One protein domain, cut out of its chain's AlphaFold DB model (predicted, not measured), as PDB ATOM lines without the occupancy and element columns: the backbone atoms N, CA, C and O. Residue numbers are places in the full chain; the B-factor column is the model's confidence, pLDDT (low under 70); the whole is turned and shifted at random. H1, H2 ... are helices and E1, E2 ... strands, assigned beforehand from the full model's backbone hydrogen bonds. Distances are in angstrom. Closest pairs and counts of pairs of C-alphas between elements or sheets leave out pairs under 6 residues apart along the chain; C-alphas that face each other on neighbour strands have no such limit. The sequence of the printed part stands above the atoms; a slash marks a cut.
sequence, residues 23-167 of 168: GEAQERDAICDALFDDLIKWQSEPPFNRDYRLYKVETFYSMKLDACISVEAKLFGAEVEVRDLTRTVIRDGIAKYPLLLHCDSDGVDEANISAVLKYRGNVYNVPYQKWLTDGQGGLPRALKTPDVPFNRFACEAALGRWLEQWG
ATOM      1  N   GLY A  23     -30.914 -39.794 -23.030       62.94
ATOM      2  CA  GLY A  23     -30.031 -38.624 -23.154       62.94
ATOM      3  C   GLY A  23     -29.218 -38.291 -21.898       62.94
ATOM      4  O   GLY A  23     -28.040 -37.973 -22.001       62.94
ATOM      5  N   GLU A  24     -29.813 -38.409 -20.710       71.81
ATOM      6  CA  GLU A  24     -29.148 -37.983 -19.468       71.81
ATOM      7  C   GLU A  24     -28.052 -38.948 -19.002       71.81
ATOM      8  O   GLU A  24     -27.064 -38.526 -18.408       71.81
ATOM      9  N   ALA A  25     -28.218 -40.253 -19.241       71.69
ATOM     10  CA  ALA A  25     -27.220 -41.245 -18.844       71.69
ATOM     11  C   ALA A  25     -25.938 -41.099 -19.678       71.69
ATOM     12  O   ALA A  25     -24.850 -41.019 -19.119       71.69
ATOM     13  N   GLN A  26     -26.087 -40.946 -20.999       79.12
ATOM     14  CA  GLN A  26     -24.963 -40.734 -21.912       79.12
ATOM     15  C   GLN A  26     -24.186 -39.447 -21.593       79.12
ATOM     16  O   GLN A  26     -22.964 -39.414 -21.719       79.12
ATOM     17  N   GLU A  27     -24.882 -38.388 -21.175       88.31
ATOM     18  CA  GLU A  27     -24.248 -37.134 -20.763       88.31
ATOM     19  C   GLU A  27     -23.445 -37.293 -19.462       88.31
ATOM     20  O   GLU A  27     -22.313 -36.816 -19.379       88.31
ATOM     21  N   ARG A  28     -23.988 -38.003 -18.464       91.31
ATOM     22  CA  ARG A  28     -23.291 -38.262 -17.193       91.31
ATOM     23  C   ARG A  28     -22.040 -39.113 -17.378       91.31
ATOM     24  O   ARG A  28     -21.006 -38.772 -16.810       91.31
ATOM     25  N   ASP A  29     -22.107 -40.156 -18.200       88.44
ATOM     26  CA  ASP A  29     -20.952 -41.018 -18.468       88.44
ATOM     27  C   ASP A  29     -19.811 -40.226 -19.127       88.44
ATOM     28  O   ASP A  29     -18.669 -40.303 -18.678       88.44
ATOM     29  N   ALA A  30     -20.126 -39.353 -20.092       92.94
ATOM     30  CA  ALA A  30     -19.132 -38.480 -20.717       92.94
ATOM     31  C   ALA A  30     -18.467 -37.510 -19.717       92.94
ATOM     32  O   ALA A  30     -17.277 -37.211 -19.832       92.94
ATOM     33  N   ILE A  31     -19.214 -37.023 -18.718       95.19
ATOM     34  CA  ILE A  31     -18.653 -36.210 -17.627       95.19
ATOM     35  C   ILE A  31     -17.720 -37.058 -16.755       95.19
ATOM     36  O   ILE A  31     -16.640 -36.589 -16.389       95.19
ATOM     37  N   CYS A  32     -18.107 -38.293 -16.427       96.75
ATOM     38  CA  CYS A  32     -17.275 -39.185 -15.625       96.75
ATOM     39  C   CYS A  32     -15.968 -39.548 -16.337       96.75
ATOM     40  O   CYS A  32     -14.916 -39.515 -15.699       96.75
ATOM     41  N   ASP A  33     -16.010 -39.793 -17.647       96.00
ATOM     42  CA  ASP A  33     -14.817 -40.029 -18.467       96.00
ATOM     43  C   ASP A  33     -13.875 -38.816 -18.454       96.00
ATOM     44  O   ASP A  33     -12.677 -38.954 -18.213       96.00
ATOM     45  N   ALA A  34     -14.414 -37.603 -18.612       97.25
ATOM     46  CA  ALA A  34     -13.609 -36.381 -18.570       97.25
ATOM     47  C   ALA A  34     -12.940 -36.153 -17.199       97.25
ATOM     48  O   ALA A  34     -11.795 -35.699 -17.124       97.25
ATOM     49  N   LEU A  35     -13.635 -36.469 -16.101       97.56
ATOM     50  CA  LEU A  35     -13.057 -36.410 -14.755       97.56
ATOM     51  C   LEU A  35     -11.997 -37.498 -14.541       97.56
ATOM     52  O   LEU A  35     -10.997 -37.265 -13.861       97.56
ATOM     53  N   PHE A  36     -12.196 -38.674 -15.130       96.94
ATOM     54  CA  PHE A  36     -11.233 -39.764 -15.073       96.94
ATOM     55  C   PHE A  36      -9.940 -39.435 -15.831       96.94
ATOM     56  O   PHE A  36      -8.849 -39.662 -15.304       96.94
ATOM     57  N   ASP A  37     -10.029 -38.799 -16.999       97.00
ATOM     58  CA  ASP A  37      -8.853 -38.292 -17.716       97.00
ATOM     59  C   ASP A  37      -8.050 -37.291 -16.862       97.00
ATOM     60  O   ASP A  37      -6.813 -37.317 -16.836       97.00
ATOM     61  N   ASP A  38      -8.733 -36.427 -16.104       96.38
ATOM     62  CA  ASP A  38      -8.076 -35.497 -15.180       96.38
ATOM     63  C   ASP A  38      -7.461 -36.199 -13.950       96.38
ATOM     64  O   ASP A  38      -6.407 -35.769 -13.462       96.38
ATOM     65  N   LEU A  39      -8.050 -37.303 -13.471       95.56
ATOM     66  CA  LEU A  39      -7.433 -38.192 -12.478       95.56
ATOM     67  C   LEU A  39      -6.141 -38.817 -13.018       95.56
ATOM     68  O   LEU A  39      -5.103 -38.719 -12.352       95.56
ATOM     69  N   ILE A  40      -6.173 -39.402 -14.223       95.88
ATOM     70  CA  ILE A  40      -4.990 -39.998 -14.863       95.88
ATOM     71  C   ILE A  40      -3.887 -38.960 -14.972       95.88
ATOM     72  O   ILE A  40      -2.757 -39.215 -14.547       95.88
ATOM     73  N   LYS A  41      -4.211 -37.778 -15.499       95.50
ATOM     74  CA  LYS A  41      -3.246 -36.691 -15.648       95.50
ATOM     75  C   LYS A  41      -2.623 -36.312 -14.307       95.50
ATOM     76  O   LYS A  41      -1.403 -36.244 -14.199       95.50
ATOM     77  N   TRP A  42      -3.446 -36.113 -13.276       92.50
ATOM     78  CA  TRP A  42      -2.969 -35.726 -11.949       92.50
ATOM     79  C   TRP A  42      -2.060 -36.783 -11.305       92.50
ATOM     80  O   TRP A  42      -1.066 -36.422 -10.680       92.50
ATOM     81  N   GLN A  43      -2.369 -38.075 -11.454       93.75
ATOM     82  CA  GLN A  43      -1.569 -39.142 -10.842       93.75
ATOM     83  C   GLN A  43      -0.374 -39.590 -11.688       93.75
ATOM     84  O   GLN A  43       0.539 -40.205 -11.145       93.75
ATOM     85  N   SER A  44      -0.345 -39.280 -12.986       94.44
ATOM     86  CA  SER A  44       0.794 -39.601 -13.862       94.44
ATOM     87  C   SER A  44       1.989 -38.663 -13.650       94.44
ATOM     88  O   SER A  44       3.095 -38.959 -14.094       94.44
ATOM     89  N   GLU A  45       1.795 -37.539 -12.960       92.62
ATOM     90  CA  GLU A  45       2.844 -36.562 -12.663       92.62
ATOM     91  C   GLU A  45       3.400 -36.729 -11.229       92.62
ATOM     92  O   GLU A  45       2.737 -37.297 -10.348       92.62
ATOM     93  N   PRO A  46       4.634 -36.256 -10.945       92.31
ATOM     94  CA  PRO A  46       5.153 -36.204  -9.583       92.31
ATOM     95  C   PRO A  46       4.229 -35.391  -8.659       92.31
ATOM     96  O   PRO A  46       3.751 -34.327  -9.055       92.31
ATOM     97  N   PRO A  47       3.999 -35.838  -7.411       88.56
ATOM     98  CA  PRO A  47       4.749 -36.873  -6.695       88.56
ATOM     99  C   PRO A  47       4.202 -38.305  -6.829       88.56
ATOM    100  O   PRO A  47       4.816 -39.213  -6.277       88.56
ATOM    101  N   PHE A  48       3.074 -38.531  -7.512       88.38
ATOM    102  CA  PHE A  48       2.412 -39.843  -7.522       88.38
ATOM    103  C   PHE A  48       3.000 -40.799  -8.565       88.38
ATOM    104  O   PHE A  48       3.265 -41.951  -8.230       88.38
ATOM    105  N   ASN A  49       3.235 -40.319  -9.795       91.62
ATOM    106  CA  ASN A  49       3.830 -41.078 -10.906       91.62
ATOM    107  C   ASN A  49       3.271 -42.517 -11.052       91.62
ATOM    108  O   ASN A  49       4.014 -43.503 -11.049       91.62
ATOM    109  N   ARG A  50       1.941 -42.640 -11.108       92.12
ATOM    110  CA  ARG A  50       1.218 -43.917 -11.161       92.12
ATOM    111  C   ARG A  50       1.221 -44.491 -12.582       92.12
ATOM    112  O   ARG A  50       0.799 -43.837 -13.529       92.12
ATOM    113  N   ASP A  51       1.635 -45.753 -12.716       93.56
ATOM    114  CA  ASP A  51       1.541 -46.508 -13.973       93.56
ATOM    115  C   ASP A  51       0.204 -47.261 -14.057       93.56
ATOM    116  O   ASP A  51       0.051 -48.363 -13.523       93.56
ATOM    117  N   TYR A  52      -0.766 -46.670 -14.756       92.19
ATOM    118  CA  TYR A  52      -2.107 -47.234 -14.938       92.19
ATOM    119  C   TYR A  52      -2.138 -48.554 -15.723       92.19
ATOM    120  O   TYR A  52      -3.130 -49.274 -15.664       92.19
ATOM    121  N   ARG A  53      -1.044 -48.948 -16.392       94.25
ATOM    122  CA  ARG A  53      -0.953 -50.262 -17.060       94.25
ATOM    123  C   ARG A  53      -0.923 -51.424 -16.068       94.25
ATOM    124  O   ARG A  53      -1.106 -52.571 -16.466       94.25
ATOM    125  N   LEU A  54      -0.665 -51.140 -14.790       95.19
ATOM    126  CA  LEU A  54      -0.642 -52.127 -13.712       95.19
ATOM    127  C   LEU A  54      -2.000 -52.293 -13.019       95.19
ATOM    128  O   LEU A  54      -2.077 -53.038 -12.041       95.19
ATOM    129  N   TYR A  55      -3.056 -51.645 -13.517       95.69
ATOM    130  CA  TYR A  55      -4.393 -51.676 -12.934       95.69
ATOM    131  C   TYR A  55      -5.434 -52.118 -13.961       95.69
ATOM    132  O   TYR A  55      -5.354 -51.809 -15.148       95.69
ATOM    133  N   LYS A  56      -6.448 -52.834 -13.483       96.00
ATOM    134  CA  LYS A  56      -7.758 -52.901 -14.115       96.00
ATOM    135  C   LYS A  56      -8.559 -51.709 -13.596       96.00
ATOM    136  O   LYS A  56      -8.709 -51.577 -12.382       96.00
ATOM    137  N   VAL A  57      -9.051 -50.869 -14.501       95.75
ATOM    138  CA  VAL A  57      -9.751 -49.631 -14.145       95.75
ATOM    139  C   VAL A  57     -11.131 -49.596 -14.785       95.75
ATOM    140  O   VAL A  57     -11.297 -50.043 -15.919       95.75
ATOM    141  N   GLU A  58     -12.107 -49.088 -14.043       96.00
ATOM    142  CA  GLU A  58     -13.478 -48.859 -14.492       96.00
ATOM    143  C   GLU A  58     -13.960 -47.505 -13.966       96.00
ATOM    144  O   GLU A  58     -13.626 -47.120 -12.844       96.00
ATOM    145  N   THR A  59     -14.748 -46.794 -14.768       96.31
ATOM    146  CA  THR A  59     -15.356 -45.513 -14.396       96.31
ATOM    147  C   THR A  59     -16.832 -45.537 -14.776       96.31
ATOM    148  O   THR A  59     -17.175 -46.008 -15.857       96.31
ATOM    149  N   PHE A  60     -17.704 -45.056 -13.888       96.31
ATOM    150  CA  PHE A  60     -19.151 -44.995 -14.122       96.31
ATOM    151  C   PHE A  60     -19.832 -43.950 -13.225       96.31
ATOM    152  O   PHE A  60     -19.272 -43.516 -12.216       96.31
ATOM    153  N   TYR A  61     -21.074 -43.582 -13.549       96.81
ATOM    154  CA  TYR A  61     -21.926 -42.789 -12.662       96.81
ATOM    155  C   TYR A  61     -22.716 -43.671 -11.682       96.81
ATOM    156  O   TYR A  61     -23.507 -44.515 -12.100       96.81
ATOM    157  N   SER A  62     -22.568 -43.456 -10.372       96.31
ATOM    158  CA  SER A  62     -23.416 -44.095  -9.357       96.31
ATOM    159  C   SER A  62     -24.653 -43.242  -9.087       96.31
ATOM    160  O   SER A  62     -24.562 -42.184  -8.463       96.31
ATOM    161  N   MET A  63     -25.836 -43.726  -9.483       94.25
ATOM    162  CA  MET A  63     -27.104 -43.045  -9.170       94.25
ATOM    163  C   MET A  63     -27.383 -42.988  -7.664       94.25
ATOM    164  O   MET A  63     -28.029 -42.060  -7.186       94.25
ATOM    165  N   LYS A  64     -26.906 -43.983  -6.905       95.69
ATOM    166  CA  LYS A  64     -27.111 -44.062  -5.451       95.69
ATOM    167  C   LYS A  64     -26.330 -42.985  -4.703       95.69
ATOM    168  O   LYS A  64     -26.800 -42.498  -3.676       95.69
ATOM    169  N   LEU A  65     -25.136 -42.660  -5.194       95.81
ATOM    170  CA  LEU A  65     -24.250 -41.668  -4.586       95.81
ATOM    171  C   LEU A  65     -24.328 -40.298  -5.248       95.81
ATOM    172  O   LEU A  65     -23.805 -39.342  -4.679       95.81
ATOM    173  N   ASP A  66     -24.986 -40.211  -6.405       94.75
ATOM    174  CA  ASP A  66     -25.016 -39.008  -7.232       94.75
ATOM    175  C   ASP A  66     -23.579 -38.537  -7.529       94.75
ATOM    176  O   ASP A  66     -23.182 -37.411  -7.224       94.75
ATOM    177  N   ALA A  67     -22.742 -39.474  -7.996       96.12
ATOM    178  CA  ALA A  67     -21.296 -39.296  -8.084       96.12
ATOM    179  C   ALA A  67     -20.676 -40.063  -9.257       96.12
ATOM    180  O   ALA A  67     -21.073 -41.196  -9.535       96.12
ATOM    181  N   CYS A  68     -19.637 -39.500  -9.876       97.81
ATOM    182  CA  CYS A  68     -18.762 -40.268 -10.764       97.81
ATOM    183  C   CYS A  68     -17.763 -41.068  -9.932       97.81
ATOM    184  O   CYS A  68     -17.034 -40.502  -9.115       97.81
ATOM    185  N   ILE A  69     -17.718 -42.375 -10.155       97.94
ATOM    186  CA  ILE A  69     -16.884 -43.319  -9.423       97.94
ATOM    187  C   ILE A  69     -15.782 -43.838 -10.340       97.94
ATOM    188  O   ILE A  69     -16.062 -44.225 -11.471       97.94
ATOM    189  N   SER A  70     -14.547 -43.883  -9.837       97.88
ATOM    190  CA  SER A  70     -13.453 -44.640 -10.453       97.88
ATOM    191  C   SER A  70     -13.059 -45.796  -9.546       97.88
ATOM    192  O   SER A  70     -12.867 -45.604  -8.345       97.88
ATOM    193  N   VAL A  71     -12.960 -46.989 -10.119       98.12
ATOM    194  CA  VAL A  71     -12.525 -48.217  -9.459       98.12
ATOM    195  C   VAL A  71     -11.194 -48.628 -10.061       98.12
ATOM    196  O   VAL A  71     -11.103 -48.871 -11.261       98.12
ATOM    197  N   GLU A  72     -10.176 -48.765  -9.223       97.44
ATOM    198  CA  GLU A  72      -8.832 -49.161  -9.622       97.44
ATOM    199  C   GLU A  72      -8.444 -50.427  -8.858       97.44
ATOM    200  O   GLU A  72      -8.362 -50.425  -7.634       97.44
ATOM    201  N   ALA A  73      -8.194 -51.527  -9.565       97.31
ATOM    202  CA  ALA A  73      -7.762 -52.789  -8.972       97.31
ATOM    203  C   ALA A  73      -6.432 -53.221  -9.586       97.31
ATOM    204  O   ALA A  73      -6.337 -53.455 -10.792       97.31
ATOM    205  N   LYS A  74      -5.384 -53.338  -8.775       96.00
ATOM    206  CA  LYS A  74      -4.052 -53.692  -9.272       96.00
ATOM    207  C   LYS A  74      -4.034 -55.114  -9.825       96.00
ATOM    208  O   LYS A  74      -4.577 -56.041  -9.227       96.00
ATOM    209  N   LEU A  75      -3.359 -55.310 -10.957       94.81
ATOM    210  CA  LEU A  75      -3.266 -56.617 -11.618       94.81
ATOM    211  C   LEU A  75      -2.566 -57.668 -10.732       94.81
ATOM    212  O   LEU A  75      -2.874 -58.862 -10.814       94.81
ATOM    213  N   PHE A  76      -1.652 -57.218  -9.866       93.00
ATOM    214  CA  PHE A  76      -0.853 -58.057  -8.974       93.00
ATOM    215  C   PHE A  76      -0.776 -57.453  -7.565       93.00
ATOM    216  O   PHE A  76      -0.484 -56.268  -7.414       93.00
ATOM    217  N   GLY A  77      -0.948 -58.289  -6.538       93.44
ATOM    218  CA  GLY A  77      -0.927 -57.877  -5.129       93.44
ATOM    219  C   GLY A  77      -2.316 -57.572  -4.562       93.44
ATOM    220  O   GLY A  77      -3.332 -57.848  -5.196       93.44
ATOM    221  N   ALA A  78      -2.345 -57.054  -3.336       94.44
ATOM    222  CA  ALA A  78      -3.552 -56.579  -2.672       94.44
ATOM    223  C   ALA A  78      -3.558 -55.052  -2.772       94.44
ATOM    224  O   ALA A  78      -2.869 -54.399  -1.999       94.44
ATOM    225  N   GLU A  79      -4.233 -54.505  -3.781       97.25
ATOM    226  CA  GLU A  79      -4.463 -53.063  -3.899       97.25
ATOM    227  C   GLU A  79      -5.743 -52.827  -4.709       97.25
ATOM    228  O   GLU A  79      -5.820 -53.187  -5.890       97.25
ATOM    229  N   VAL A  80      -6.754 -52.271  -4.047       98.19
ATOM    230  CA  VAL A  80      -7.996 -51.781  -4.651       98.19
ATOM    231  C   VAL A  80      -8.291 -50.399  -4.095       98.19
ATOM    232  O   VAL A  80      -8.272 -50.198  -2.883       98.19
ATOM    233  N   GLU A  81      -8.653 -49.475  -4.972       97.88
ATOM    234  CA  GLU A  81      -9.132 -48.151  -4.611       97.88
ATOM    235  C   GLU A  81     -10.459 -47.852  -5.313       97.88
ATOM    236  O   GLU A  81     -10.680 -48.236  -6.461       97.88
ATOM    237  N   VAL A  82     -11.342 -47.141  -4.617       98.38
ATOM    238  CA  VAL A  82     -12.549 -46.545  -5.193       98.38
ATOM    239  C   VAL A  82     -12.545 -45.063  -4.868       98.38
ATOM    240  O   VAL A  82     -12.392 -44.688  -3.704       98.38
ATOM    241  N   ARG A  83     -12.711 -44.213  -5.880       97.56
ATOM    242  CA  ARG A  83     -12.633 -42.752  -5.764       97.56
ATOM    243  C   ARG A  83     -13.939 -42.090  -6.176       97.56
ATOM    244  O   ARG A  83     -14.534 -42.478  -7.176       97.56
ATOM    245  N   ASP A  84     -14.331 -41.053  -5.440       96.75
ATOM    246  CA  ASP A  84     -15.381 -40.111  -5.846       96.75
ATOM    247  C   ASP A  84     -14.739 -38.980  -6.656       96.75
ATOM    248  O   ASP A  84     -14.037 -38.121  -6.115       96.75
ATOM    249  N   LEU A  85     -14.958 -38.995  -7.969       97.12
ATOM    250  CA  LEU A  85     -14.391 -38.008  -8.885       97.12
ATOM    251  C   LEU A  85     -15.088 -36.647  -8.789       97.12
ATOM    252  O   LEU A  85     -14.497 -35.605  -9.069       97.12
ATOM    253  N   THR A  86     -16.344 -36.650  -8.362       95.88
ATOM    254  CA  THR A  86     -17.216 -35.473  -8.284       95.88
ATOM    255  C   THR A  86     -17.167 -34.755  -6.940       95.88
ATOM    256  O   THR A  86     -17.651 -33.626  -6.839       95.88
ATOM    257  N   ARG A  87     -16.576 -35.375  -5.909       94.31
ATOM    258  CA  ARG A  87     -16.536 -34.880  -4.520       94.31
ATOM    259  C   ARG A  87     -17.923 -34.626  -3.930       94.31
ATOM    260  O   ARG A  87     -18.099 -33.725  -3.106       94.31
ATOM    261  N   THR A  88     -18.937 -35.365  -4.360       94.19
ATOM    262  CA  THR A  88     -20.300 -35.194  -3.846       94.19
ATOM    263  C   THR A  88     -20.464 -35.845  -2.477       94.19
ATOM    264  O   THR A  88     -21.192 -35.294  -1.636       94.19
ATOM    265  N   VAL A  89     -19.723 -36.932  -2.216       95.12
ATOM    266  CA  VAL A  89     -19.736 -37.702  -0.966       95.12
ATOM    267  C   VAL A  89     -18.796 -37.088   0.072       95.12
ATOM    268  O   VAL A  89     -19.251 -36.683   1.142       95.12
ATOM    269  N   ILE A  90     -17.499 -36.980  -0.239       95.06
ATOM    270  CA  ILE A  90     -16.494 -36.318   0.613       95.06
ATOM    271  C   ILE A  90     -16.126 -34.982  -0.035       95.06
ATOM    272  O   ILE A  90     -15.601 -34.939  -1.147       95.06
ATOM    273  N   ARG A  91     -16.423 -33.883   0.665       91.62
ATOM    274  CA  ARG A  91     -16.394 -32.514   0.128       91.62
ATOM    275  C   ARG A  91     -15.178 -31.719   0.584       91.62
ATOM    276  O   ARG A  91     -14.644 -30.934  -0.201       91.62
ATOM    277  N   ASP A  92     -14.746 -31.898   1.832       81.19
ATOM    278  CA  ASP A  92     -13.565 -31.224   2.372       81.19
ATOM    279  C   ASP A  92     -12.264 -31.998   2.107       81.19
ATOM    280  O   ASP A  92     -12.246 -33.088   1.535       81.19
ATOM    281  N   GLY A  93     -11.136 -31.343   2.386       68.25
ATOM    282  CA  GLY A  93      -9.819 -31.802   1.958       68.25
ATOM    283  C   GLY A  93      -9.398 -33.144   2.555       68.25
ATOM    284  O   GLY A  93      -9.577 -33.337   3.744       68.25
ATOM    285  N   ILE A  94      -8.756 -33.982   1.721       63.84
ATOM    286  CA  ILE A  94      -7.632 -34.903   2.034       63.84
ATOM    287  C   ILE A  94      -6.811 -35.148   0.740       63.84
ATOM    288  O   ILE A  94      -5.587 -35.091   0.755       63.84
ATOM    289  N   ALA A  95      -7.473 -35.336  -0.410       78.31
ATOM    290  CA  ALA A  95      -6.849 -35.520  -1.731       78.31
ATOM    291  C   ALA A  95      -7.696 -34.866  -2.839       78.31
ATOM    292  O   ALA A  95      -8.850 -34.516  -2.586       78.31
ATOM    293  N   LYS A  96      -7.154 -34.695  -4.063       88.81
ATOM    294  CA  LYS A  96      -7.905 -34.163  -5.226       88.81
ATOM    295  C   LYS A  96      -9.156 -35.007  -5.520       88.81
ATOM    296  O   LYS A  96     -10.215 -34.432  -5.755       88.81
ATOM    297  N   TYR A  97      -9.014 -36.323  -5.394       93.50
ATOM    298  CA  TYR A  97     -10.047 -37.329  -5.605       93.50
ATOM    299  C   TYR A  97     -10.150 -38.223  -4.363       93.50
ATOM    300  O   TYR A  97      -9.280 -39.084  -4.176       93.50
ATOM    301  N   PRO A  98     -11.118 -37.967  -3.462       94.88
ATOM    302  CA  PRO A  98     -11.221 -38.677  -2.194       94.88
ATOM    303  C   PRO A  98     -11.488 -40.171  -2.396       94.88
ATOM    304  O   PRO A  98     -12.240 -40.570  -3.283       94.88
ATOM    305  N   LEU A  99     -10.862 -40.984  -1.545       95.44
ATOM    306  CA  LEU A  99     -11.072 -42.427  -1.501       95.44
ATOM    307  C   LEU A  99     -12.358 -42.734  -0.729       95.44
ATOM    308  O   LEU A  99     -12.530 -42.289   0.405       95.44
ATOM    309  N   LEU A 100     -13.243 -43.504  -1.351       97.25
ATOM    310  CA  LEU A 100     -14.406 -44.117  -0.712       97.25
ATOM    311  C   LEU A 100     -14.096 -45.531  -0.218       97.25
ATOM    312  O   LEU A 100     -14.692 -45.984   0.756       97.25
ATOM    313  N   LEU A 101     -13.157 -46.207  -0.875       98.19
ATOM    314  CA  LEU A 101     -12.619 -47.496  -0.465       98.19
ATOM    315  C   LEU A 101     -11.121 -47.505  -0.752       98.19
ATOM    316  O   LEU A 101     -10.696 -47.125  -1.842       98.19
ATOM    317  N   HIS A 102     -10.340 -47.980   0.205       98.00
ATOM    318  CA  HIS A 102      -8.954 -48.382   0.011       98.00
ATOM    319  C   HIS A 102      -8.765 -49.756   0.629       98.00
ATOM    320  O   HIS A 102      -9.128 -49.965   1.785       98.00
ATOM    321  N   CYS A 103      -8.190 -50.683  -0.120       98.44
ATOM    322  CA  CYS A 103      -7.810 -51.993   0.375       98.44
ATOM    323  C   CYS A 103      -6.391 -52.315  -0.053       98.44
ATOM    324  O   CYS A 103      -6.077 -52.222  -1.238       98.44
ATOM    325  N   ASP A 104      -5.565 -52.747   0.890       97.88
ATOM    326  CA  ASP A 104      -4.243 -53.298   0.622       97.88
ATOM    327  C   ASP A 104      -3.940 -54.490   1.536       97.88
ATOM    328  O   ASP A 104      -4.848 -55.040   2.162       97.88
ATOM    329  N   SER A 105      -2.680 -54.927   1.612       97.25
ATOM    330  CA  SER A 105      -2.279 -56.028   2.498       97.25
ATOM    331  C   SER A 105      -2.579 -55.768   3.974       97.25
ATOM    332  O   SER A 105      -2.711 -56.731   4.730       97.25
ATOM    333  N   ASP A 106      -2.723 -54.506   4.375       97.69
ATOM    334  CA  ASP A 106      -2.956 -54.097   5.757       97.69
ATOM    335  C   ASP A 106      -4.453 -53.965   6.077       97.69
ATOM    336  O   ASP A 106      -4.812 -53.591   7.192       97.69
ATOM    337  N   GLY A 107      -5.344 -54.304   5.140       97.88
ATOM    338  CA  GLY A 107      -6.789 -54.364   5.347       97.88
ATOM    339  C   GLY A 107      -7.551 -53.303   4.559       97.88
ATOM    340  O   GLY A 107      -7.152 -52.935   3.458       97.88
ATOM    341  N   VAL A 108      -8.677 -52.837   5.108       98.44
ATOM    342  CA  VAL A 108      -9.650 -51.974   4.416       98.44
ATOM    343  C   VAL A 108      -9.887 -50.673   5.182       98.44
ATOM    344  O   VAL A 108     -10.125 -50.700   6.388       98.44
ATOM    345  N   ASP A 109      -9.870 -49.548   4.468       97.81
ATOM    346  CA  ASP A 109     -10.510 -48.297   4.874       97.81
ATOM    347  C   ASP A 109     -11.703 -48.047   3.941       97.81
ATOM    348  O   ASP A 109     -11.538 -47.631   2.795       97.81
ATOM    349  N   GLU A 110     -12.917 -48.299   4.422       97.94
ATOM    350  CA  GLU A 110     -14.157 -47.978   3.712       97.94
ATOM    351  C   GLU A 110     -14.836 -46.773   4.360       97.94
ATOM    352  O   GLU A 110     -15.123 -46.777   5.562       97.94
ATOM    353  N   ALA A 111     -15.159 -45.764   3.552       95.94
ATOM    354  CA  ALA A 111     -15.999 -44.652   3.960       95.94
ATOM    355  C   ALA A 111     -17.428 -45.137   4.235       95.94
ATOM    356  O   ALA A 111     -18.177 -45.493   3.327       95.94
ATOM    357  N   ASN A 112     -17.857 -45.067   5.496       96.12
ATOM    358  CA  ASN A 112     -19.255 -45.244   5.857       96.12
ATOM    359  C   ASN A 112     -20.045 -44.023   5.372       96.12
ATOM    360  O   ASN A 112     -20.153 -43.010   6.067       96.12
ATOM    361  N   ILE A 113     -20.610 -44.129   4.171       95.31
ATOM    362  CA  ILE A 113     -21.281 -43.030   3.463       95.31
ATOM    363  C   ILE A 113     -22.395 -42.411   4.312       95.31
ATOM    364  O   ILE A 113     -22.494 -41.190   4.421       95.31
ATOM    365  N   SER A 114     -23.179 -43.228   5.021       93.94
ATOM    366  CA  SER A 114     -24.221 -42.724   5.926       93.94
ATOM    367  C   SER A 114     -23.655 -41.872   7.067       93.94
ATOM    368  O   SER A 114     -24.278 -40.892   7.479       93.94
ATOM    369  N   ALA A 115     -22.483 -42.222   7.602       95.44
ATOM    370  CA  ALA A 115     -21.801 -41.415   8.607       95.44
ATOM    371  C   ALA A 115     -21.176 -40.150   8.002       95.44
ATOM    372  O   ALA A 115     -21.353 -39.072   8.566       95.44
ATOM    373  N   VAL A 116     -20.524 -40.249   6.841       95.56
ATOM    374  CA  VAL A 116     -19.960 -39.102   6.104       95.56
ATOM    375  C   VAL A 116     -21.039 -38.049   5.816       95.56
ATOM    376  O   VAL A 116     -20.842 -36.858   6.068       95.56
ATOM    377  N   LEU A 117     -22.226 -38.480   5.379       94.06
ATOM    378  CA  LEU A 117     -23.350 -37.588   5.087       94.06
ATOM    379  C   LEU A 117     -23.891 -36.866   6.331       94.06
ATOM    380  O   LEU A 117     -24.335 -35.722   6.218       94.06
ATOM    381  N   LYS A 118     -23.787 -37.450   7.536       96.06
ATOM    382  CA  LYS A 118     -24.131 -36.743   8.791       96.06
ATOM    383  C   LYS A 118     -23.231 -35.533   9.037       96.06
ATOM    384  O   LYS A 118     -23.687 -34.544   9.606       96.06
ATOM    385  N   TYR A 119     -21.990 -35.586   8.560       95.50
ATOM    386  CA  TYR A 119     -21.052 -34.461   8.574       95.50
ATOM    387  C   TYR A 119     -21.109 -33.620   7.287       95.50
ATOM    388  O   TYR A 119     -20.274 -32.740   7.071       95.50
ATOM    389  N   ARG A 120     -22.111 -33.854   6.427       94.38
ATOM    390  CA  ARG A 120     -22.300 -33.172   5.135       94.38
ATOM    391  C   ARG A 120     -21.078 -33.294   4.220       94.38
ATOM    392  O   ARG A 120     -20.751 -32.344   3.513       94.38
ATOM    393  N   GLY A 121     -20.384 -34.429   4.285       94.12
ATOM    394  CA  GLY A 121     -19.158 -34.669   3.530       94.12
ATOM    395  C   GLY A 121     -17.913 -33.985   4.092       94.12
ATOM    396  O   GLY A 121     -16.877 -34.062   3.442       94.12
ATOM    397  N   ASN A 122     -17.993 -33.327   5.258       94.38
ATOM    398  CA  ASN A 122     -16.849 -32.661   5.879       94.38
ATOM    399  C   ASN A 122     -16.248 -33.519   6.997       94.38
ATOM    400  O   ASN A 122     -16.741 -33.507   8.127       94.38
ATOM    401  N   VAL A 123     -15.221 -34.300   6.678       93.81
ATOM    402  CA  VAL A 123     -14.657 -35.317   7.576       93.81
ATOM    403  C   VAL A 123     -13.184 -35.105   7.912       93.81
ATOM    404  O   VAL A 123     -12.643 -35.874   8.701       93.81
ATOM    405  N   TYR A 124     -12.551 -34.036   7.416       91.94
ATOM    406  CA  TYR A 124     -11.121 -33.769   7.625       91.94
ATOM    407  C   TYR A 124     -10.705 -33.780   9.107       91.94
ATOM    408  O   TYR A 124      -9.705 -34.389   9.480       91.94
ATOM    409  N   ASN A 125     -11.505 -33.146   9.969       92.25
ATOM    410  CA  ASN A 125     -11.258 -33.081  11.416       92.25
ATOM    411  C   ASN A 125     -12.066 -34.116  12.217       92.25
ATOM    412  O   ASN A 125     -12.138 -34.040  13.446       92.25
ATOM    413  N   VAL A 126     -12.727 -35.060  11.543       94.12
ATOM    414  CA  VAL A 126     -13.560 -36.072  12.194       94.12
ATOM    415  C   VAL A 126     -12.713 -37.330  12.435       94.12
ATOM    416  O   VAL A 126     -12.143 -37.867  11.484       94.12
ATOM    417  N   PRO A 127     -12.645 -37.859  13.675       95.19
ATOM    418  CA  PRO A 127     -11.876 -39.068  13.965       95.19
ATOM    419  C   PRO A 127     -12.295 -40.252  13.090       95.19
ATOM    420  O   PRO A 127     -13.490 -40.519  12.956       95.19
ATOM    421  N   TYR A 128     -11.323 -41.005  12.567       95.00
ATOM    422  CA  TYR A 128     -11.556 -42.092  11.605       95.00
ATOM    423  C   TYR A 128     -12.608 -43.109  12.058       95.00
ATOM    424  O   TYR A 128     -13.512 -43.404  11.286       95.00
ATOM    425  N   GLN A 129     -12.623 -43.547  13.325       95.62
ATOM    426  CA  GLN A 129     -13.641 -44.500  13.813       95.62
ATOM    427  C   GLN A 129     -15.097 -44.007  13.711       95.62
ATOM    428  O   GLN A 129     -16.029 -44.763  13.975       95.62
ATOM    429  N   LYS A 130     -15.325 -42.717  13.435       96.50
ATOM    430  CA  LYS A 130     -16.669 -42.148  13.288       96.50
ATOM    431  C   LYS A 130     -17.205 -42.242  11.865       96.50
ATOM    432  O   LYS A 130     -18.405 -42.035  11.702       96.50
ATOM    433  N   TRP A 131     -16.357 -42.497  10.868       95.06
ATOM    434  CA  TRP A 131     -16.753 -42.458   9.458       95.06
ATOM    435  C   TRP A 131     -16.006 -43.438   8.541       95.06
ATOM    436  O   TRP A 131     -16.428 -43.600   7.403       95.06
ATOM    437  N   LEU A 132     -14.969 -44.126   9.024       96.56
ATOM    438  CA  LEU A 132     -14.291 -45.229   8.346       96.56
ATOM    439  C   LEU A 132     -14.583 -46.565   9.042       96.56
ATOM    440  O   LEU A 132     -14.753 -46.613  10.263       96.56
ATOM    441  N   THR A 133     -14.617 -47.647   8.265       96.69
ATOM    442  CA  THR A 133     -14.796 -49.037   8.729       96.69
ATOM    443  C   THR A 133     -13.942 -50.003   7.901       96.69
ATOM    444  O   THR A 133     -13.342 -49.593   6.912       96.69
ATOM    445  N   ASP A 134     -13.916 -51.285   8.266       96.31
ATOM    446  CA  ASP A 134     -13.353 -52.370   7.438       96.31
ATOM    447  C   ASP A 134     -14.330 -52.918   6.368       96.31
ATOM    448  O   ASP A 134     -14.069 -53.959   5.754       96.31
ATOM    449  N   GLY A 135     -15.493 -52.279   6.199       92.62
ATOM    450  CA  GLY A 135     -16.570 -52.735   5.313       92.62
ATOM    451  C   GLY A 135     -17.371 -53.935   5.820       92.62
ATOM    452  O   GLY A 135     -18.192 -54.497   5.097       92.62
ATOM    453  N   GLN A 136     -17.134 -54.369   7.060       92.44
ATOM    454  CA  GLN A 136     -17.826 -55.488   7.714       92.44
ATOM    455  C   GLN A 136     -18.321 -55.124   9.126       92.44
ATOM    456  O   GLN A 136     -18.765 -55.986   9.883       92.44
ATOM    457  N   GLY A 137     -18.289 -53.834   9.477       85.12
ATOM    458  CA  GLY A 137     -18.723 -53.311  10.775       85.12
ATOM    459  C   GLY A 137     -17.630 -53.287  11.849       85.12
ATOM    460  O   GLY A 137     -17.916 -52.925  12.992       85.12
ATOM    461  N   GLY A 138     -16.395 -53.648  11.499       92.25
ATOM    462  CA  GLY A 138     -15.211 -53.526  12.337       92.25
ATOM    463  C   GLY A 138     -14.483 -52.190  12.170       92.25
ATOM    464  O   GLY A 138     -14.959 -51.243  11.538       92.25
ATOM    465  N   LEU A 139     -13.309 -52.108  12.801       96.00
ATOM    466  CA  LEU A 139     -12.450 -50.926  12.740       96.00
ATOM    467  C   LEU A 139     -11.694 -50.877  11.406       96.00
ATOM    468  O   LEU A 139     -11.234 -51.921  10.955       96.00
ATOM    469  N   PRO A 140     -11.505 -49.686  10.818       97.19
ATOM    470  CA  PRO A 140     -10.724 -49.524   9.594       97.19
ATOM    471  C   PRO A 140      -9.252 -49.888   9.816       97.19
ATOM    472  O   PRO A 140      -8.743 -49.756  10.940       97.19
ATOM    473  N   ARG A 141      -8.535 -50.265   8.750       96.38
ATOM    474  CA  ARG A 141      -7.102 -50.609   8.832       96.38
ATOM    475  C   ARG A 141      -6.257 -49.487   9.430       96.38
ATOM    476  O   ARG A 141      -5.312 -49.771  10.159       96.38
ATOM    477  N   ALA A 142      -6.640 -48.225   9.210       93.38
ATOM    478  CA  ALA A 142      -5.956 -47.066   9.779       93.38
ATOM    479  C   ALA A 142      -5.945 -47.060  11.321       93.38
ATOM    480  O   ALA A 142      -5.164 -46.332  11.931       93.38
ATOM    481  N   LEU A 143      -6.820 -47.849  11.956       96.00
ATOM    482  CA  LEU A 143      -6.891 -48.022  13.408       96.00
ATOM    483  C   LEU A 143      -6.540 -49.441  13.861       96.00
ATOM    484  O   LEU A 143      -6.045 -49.611  14.976       96.00
ATOM    485  N   LYS A 144      -6.819 -50.457  13.038       95.44
ATOM    486  CA  LYS A 144      -6.510 -51.851  13.347       95.44
ATOM    487  C   LYS A 144      -6.258 -52.664  12.077       95.44
ATOM    488  O   LYS A 144      -7.194 -53.025  11.373       95.44
ATOM    489  N   THR A 145      -5.002 -53.029  11.859       94.56
ATOM    490  CA  THR A 145      -4.589 -54.012  10.848       94.56
ATOM    491  C   THR A 145      -5.132 -55.409  11.202       94.56
ATOM    492  O   THR A 145      -5.168 -55.761  12.388       94.56
ATOM    493  N   PRO A 146      -5.576 -56.217  10.222       92.06
ATOM    494  CA  PRO A 146      -5.989 -57.594  10.451       92.06
ATOM    495  C   PRO A 146      -4.793 -58.480  10.825       92.06
ATOM    496  O   PRO A 146      -3.669 -58.250  10.385       92.06
ATOM    497  N   ASP A 147      -5.047 -59.539  11.600       92.50
ATOM    498  CA  ASP A 147      -3.999 -60.480  12.029       92.50
ATOM    499  C   ASP A 147      -3.394 -61.262  10.849       92.50
ATOM    500  O   ASP A 147      -2.233 -61.670  10.881       92.50
ATOM    501  N   VAL A 148      -4.195 -61.477   9.801       94.00
ATOM    502  CA  VAL A 148      -3.775 -62.107   8.550       94.00
ATOM    503  C   VAL A 148      -3.767 -61.040   7.455       94.00
ATOM    504  O   VAL A 148      -4.831 -60.474   7.180       94.00
ATOM    505  N   PRO A 149      -2.616 -60.786   6.803       96.50
ATOM    506  CA  PRO A 149      -2.537 -59.832   5.708       96.50
ATOM    507  C   PRO A 149      -3.493 -60.183   4.573       96.50
ATOM    508  O   PRO A 149      -3.659 -61.351   4.200       96.50
ATOM    509  N   PHE A 150      -4.103 -59.157   3.995       96.81
ATOM    510  CA  PHE A 150      -5.005 -59.327   2.871       96.81
ATOM    511  C   PHE A 150      -4.220 -59.705   1.615       96.81
ATOM    512  O   PHE A 150      -3.115 -59.233   1.350       96.81
ATOM    513  N   ASN A 151      -4.820 -60.585   0.821       96.31
ATOM    514  CA  ASN A 151      -4.348 -60.913  -0.514       96.31
ATOM    515  C   ASN A 151      -5.289 -60.297  -1.560       96.31
ATOM    516  O   ASN A 151      -6.303 -59.681  -1.228       96.31
ATOM    517  N   ARG A 152      -4.962 -60.498  -2.839       95.81
ATOM    518  CA  ARG A 152      -5.773 -60.009  -3.958       95.81
ATOM    519  C   ARG A 152      -7.252 -60.389  -3.827       95.81
ATOM    520  O   ARG A 152      -8.110 -59.524  -3.952       95.81
ATOM    521  N   PHE A 153      -7.542 -61.653  -3.520       96.31
ATOM    522  CA  PHE A 153      -8.915 -62.146  -3.396       96.31
ATOM    523  C   PHE A 153      -9.682 -61.460  -2.262       96.31
ATOM    524  O   PHE A 153     -10.866 -61.174  -2.411       96.31
ATOM    525  N   ALA A 154      -9.018 -61.163  -1.141       96.94
ATOM    526  CA  ALA A 154      -9.636 -60.446  -0.032       96.94
ATOM    527  C   ALA A 154     -10.043 -59.015  -0.434       96.94
ATOM    528  O   ALA A 154     -11.166 -58.600  -0.142       96.94
ATOM    529  N   CYS A 155      -9.182 -58.293  -1.163       98.00
ATOM    530  CA  CYS A 155      -9.514 -56.957  -1.664       98.00
ATOM    531  C   CYS A 155     -10.546 -56.972  -2.799       98.00
ATOM    532  O   CYS A 155     -11.434 -56.124  -2.816       98.00
ATOM    533  N   GLU A 156     -10.506 -57.954  -3.703       97.31
ATOM    534  CA  GLU A 156     -11.551 -58.135  -4.722       97.31
ATOM    535  C   GLU A 156     -12.915 -58.443  -4.082       97.31
ATOM    536  O   GLU A 156     -13.941 -57.936  -4.529       97.31
ATOM    537  N   ALA A 157     -12.945 -59.216  -2.991       97.31
ATOM    538  CA  ALA A 157     -14.173 -59.462  -2.241       97.31
ATOM    539  C   ALA A 157     -14.684 -58.199  -1.526       97.31
ATOM    540  O   ALA A 157     -15.895 -57.980  -1.475       97.31
ATOM    541  N   ALA A 158     -13.788 -57.368  -0.979       97.62
ATOM    542  CA  ALA A 158     -14.154 -56.068  -0.414       97.62
ATOM    543  C   ALA A 158     -14.763 -55.146  -1.482       97.62
ATOM    544  O   ALA A 158     -15.836 -54.587  -1.265       97.62
ATOM    545  N   LEU A 159     -14.144 -55.084  -2.665       97.94
ATOM    546  CA  LEU A 159     -14.674 -54.350  -3.810       97.94
ATOM    547  C   LEU A 159     -16.058 -54.845  -4.232       97.94
ATOM    548  O   LEU A 159     -16.956 -54.041  -4.452       97.94
ATOM    549  N   GLY A 160     -16.238 -56.165  -4.334       97.81
ATOM    550  CA  GLY A 160     -17.509 -56.763  -4.737       97.81
ATOM    551  C   GLY A 160     -18.664 -56.349  -3.824       97.81
ATOM    552  O   GLY A 160     -19.714 -55.948  -4.317       97.81
ATOM    553  N   ARG A 161     -18.446 -56.359  -2.501       97.31
ATOM    554  CA  ARG A 161     -19.443 -55.875  -1.528       97.31
ATOM    555  C   ARG A 161     -19.725 -54.383  -1.687       97.31
ATOM    556  O   ARG A 161     -20.883 -53.973  -1.661       97.31
ATOM    557  N   TRP A 162     -18.679 -53.580  -1.887       97.50
ATOM    558  CA  TRP A 162     -18.837 -52.144  -2.102       97.50
ATOM    559  C   TRP A 162     -19.680 -51.853  -3.353       97.50
ATOM    560  O   TRP A 162     -20.606 -51.048  -3.296       97.50
ATOM    561  N   LEU A 163     -19.418 -52.553  -4.462       97.06
ATOM    562  CA  LEU A 163     -20.162 -52.411  -5.718       97.06
ATOM    563  C   LEU A 163     -21.609 -52.903  -5.611       97.06
ATOM    564  O   LEU A 163     -22.504 -52.269  -6.160       97.06
ATOM    565  N   GLU A 164     -21.872 -53.983  -4.876       96.38
ATOM    566  CA  GLU A 164     -23.244 -54.432  -4.608       96.38
ATOM    567  C   GLU A 164     -24.054 -53.333  -3.900       96.38
ATOM    568  O   GLU A 164     -25.206 -53.042  -4.249       96.38
ATOM    569  N   GLN A 165     -23.422 -52.654  -2.943       95.31
ATOM    570  CA  GLN A 165     -24.069 -51.599  -2.183       95.31
ATOM    571  C   GLN A 165     -24.189 -50.286  -2.973       95.31
ATOM    572  O   GLN A 165     -25.274 -49.696  -2.991       95.31
ATOM    573  N   TRP A 166     -23.129 -49.852  -3.660       96.06
ATOM    574  CA  TRP A 166     -22.961 -48.481  -4.174       96.06
ATOM    575  C   TRP A 166     -22.649 -48.361  -5.668       96.06
ATOM    576  O   TRP A 166     -22.517 -47.240  -6.165       96.06
ATOM    577  N   GLY A 167     -22.548 -49.481  -6.381       91.19
ATOM    578  CA  GLY A 167     -22.429 -49.511  -7.836       91.19
ATOM    579  C   GLY A 167     -23.613 -48.838  -8.554       91.19
ATOM    580  O   GLY A 167     -24.521 -48.320  -7.887       91.19
TER     581      GLY A 167
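AT A GLANCE: This is residues 23 to 167 of the 168 residues of an uncharacterized protein of Pseudovibrio sp. WM33 (UniProt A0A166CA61). Look for one five-stranded antiparallel sheet between two helices: the long H1 slants over one face at the E1 and E2 side, and H3 runs along the strands over E3 and E4 on the opposite face. Past the end of E5, the short H2 follows after a single residue, and a long loop, residues 119 to 151, leads from H2 to H3, with its residues 132 to 133 pairing with residues 110 to 111 of E5. The printed part has 145 residues with three named helices and five named strands, in the order H1 E1 E2 E3 E4 E5 H2 H3, and its class is mixed, helices and strands. The sheet's order is E1 E2 E3 E4 E5, and the whole is compact, with a radius of gyration of the C-alphas of 14.8 A and spans of 47 by 36 by 31 A.

HOW THE PARTS SIT: Start at the sheet, a meander, each strand the antiparallel neighbour of the one before: E1 (residues 55 to 62), E2 (67 to 74), E3 (79 to 84), E4 (99 to 104) and E5 (107 to 111). It is twisted, its C-alphas lying up to 4.4 A off the best plane. Within hydrogen-bond range you find N 58 and O 71, 3.0 A, between E1 and E2; N 72 and O 81, 2.9 A, between E2 and E3; N 82 and O 101, 2.8 A, between E3 and E4; and N 109 and O 102, 2.8 A, between E4 and E5. H3, residues 152 to 166, is on the sheet at a height of 8.3 A and lies over E3 and E4, along the strands, at 4 degrees to E3 on the local plane; its closest C-alphas to E4 are Cys 155 and Cys 103, 5.6 A. H1, residues 23 to 44, is on the opposite face, also at a height of 8.3 A, over E1 and E2 and slantwise to the strands, at 37 degrees to E1 on the local plane; Cys 32 and Cys 68 are its closest C-alphas to E2, 5.2 A. H2, residues 113 to 118, is not on the sheet and is apart from H1 and H3. In H1, H2 and H3 every O i to N i+4 pair is within hydrogen-bond range.

IN THESE COORDINATES: Find C-alpha 55 at (-4.393, -51.676, -12.934), where E1 begins and runs 20.8 A; E2 runs 22.5 A, E3 17.1 A, E4 13.0 A and E5 13.5 A. H1 begins at C-alpha 23, (-30.031, -38.624, -23.154), and runs 32.2 A. H2 is 8.7 A long, and H3 runs 20.7 A to C-alpha 166 at (-22.961, -48.481, -4.174).

THE WHOLE: The C-alphas of Gly 23 and Asp 147 are the two farthest apart, 48.9 A. The links E3 to E4 and H2 to H3 are long, and the printed part has no cut. The mean pLDDT of the printed part is 94.0; look for values under 70 at residue 23 and residues 93 to 94.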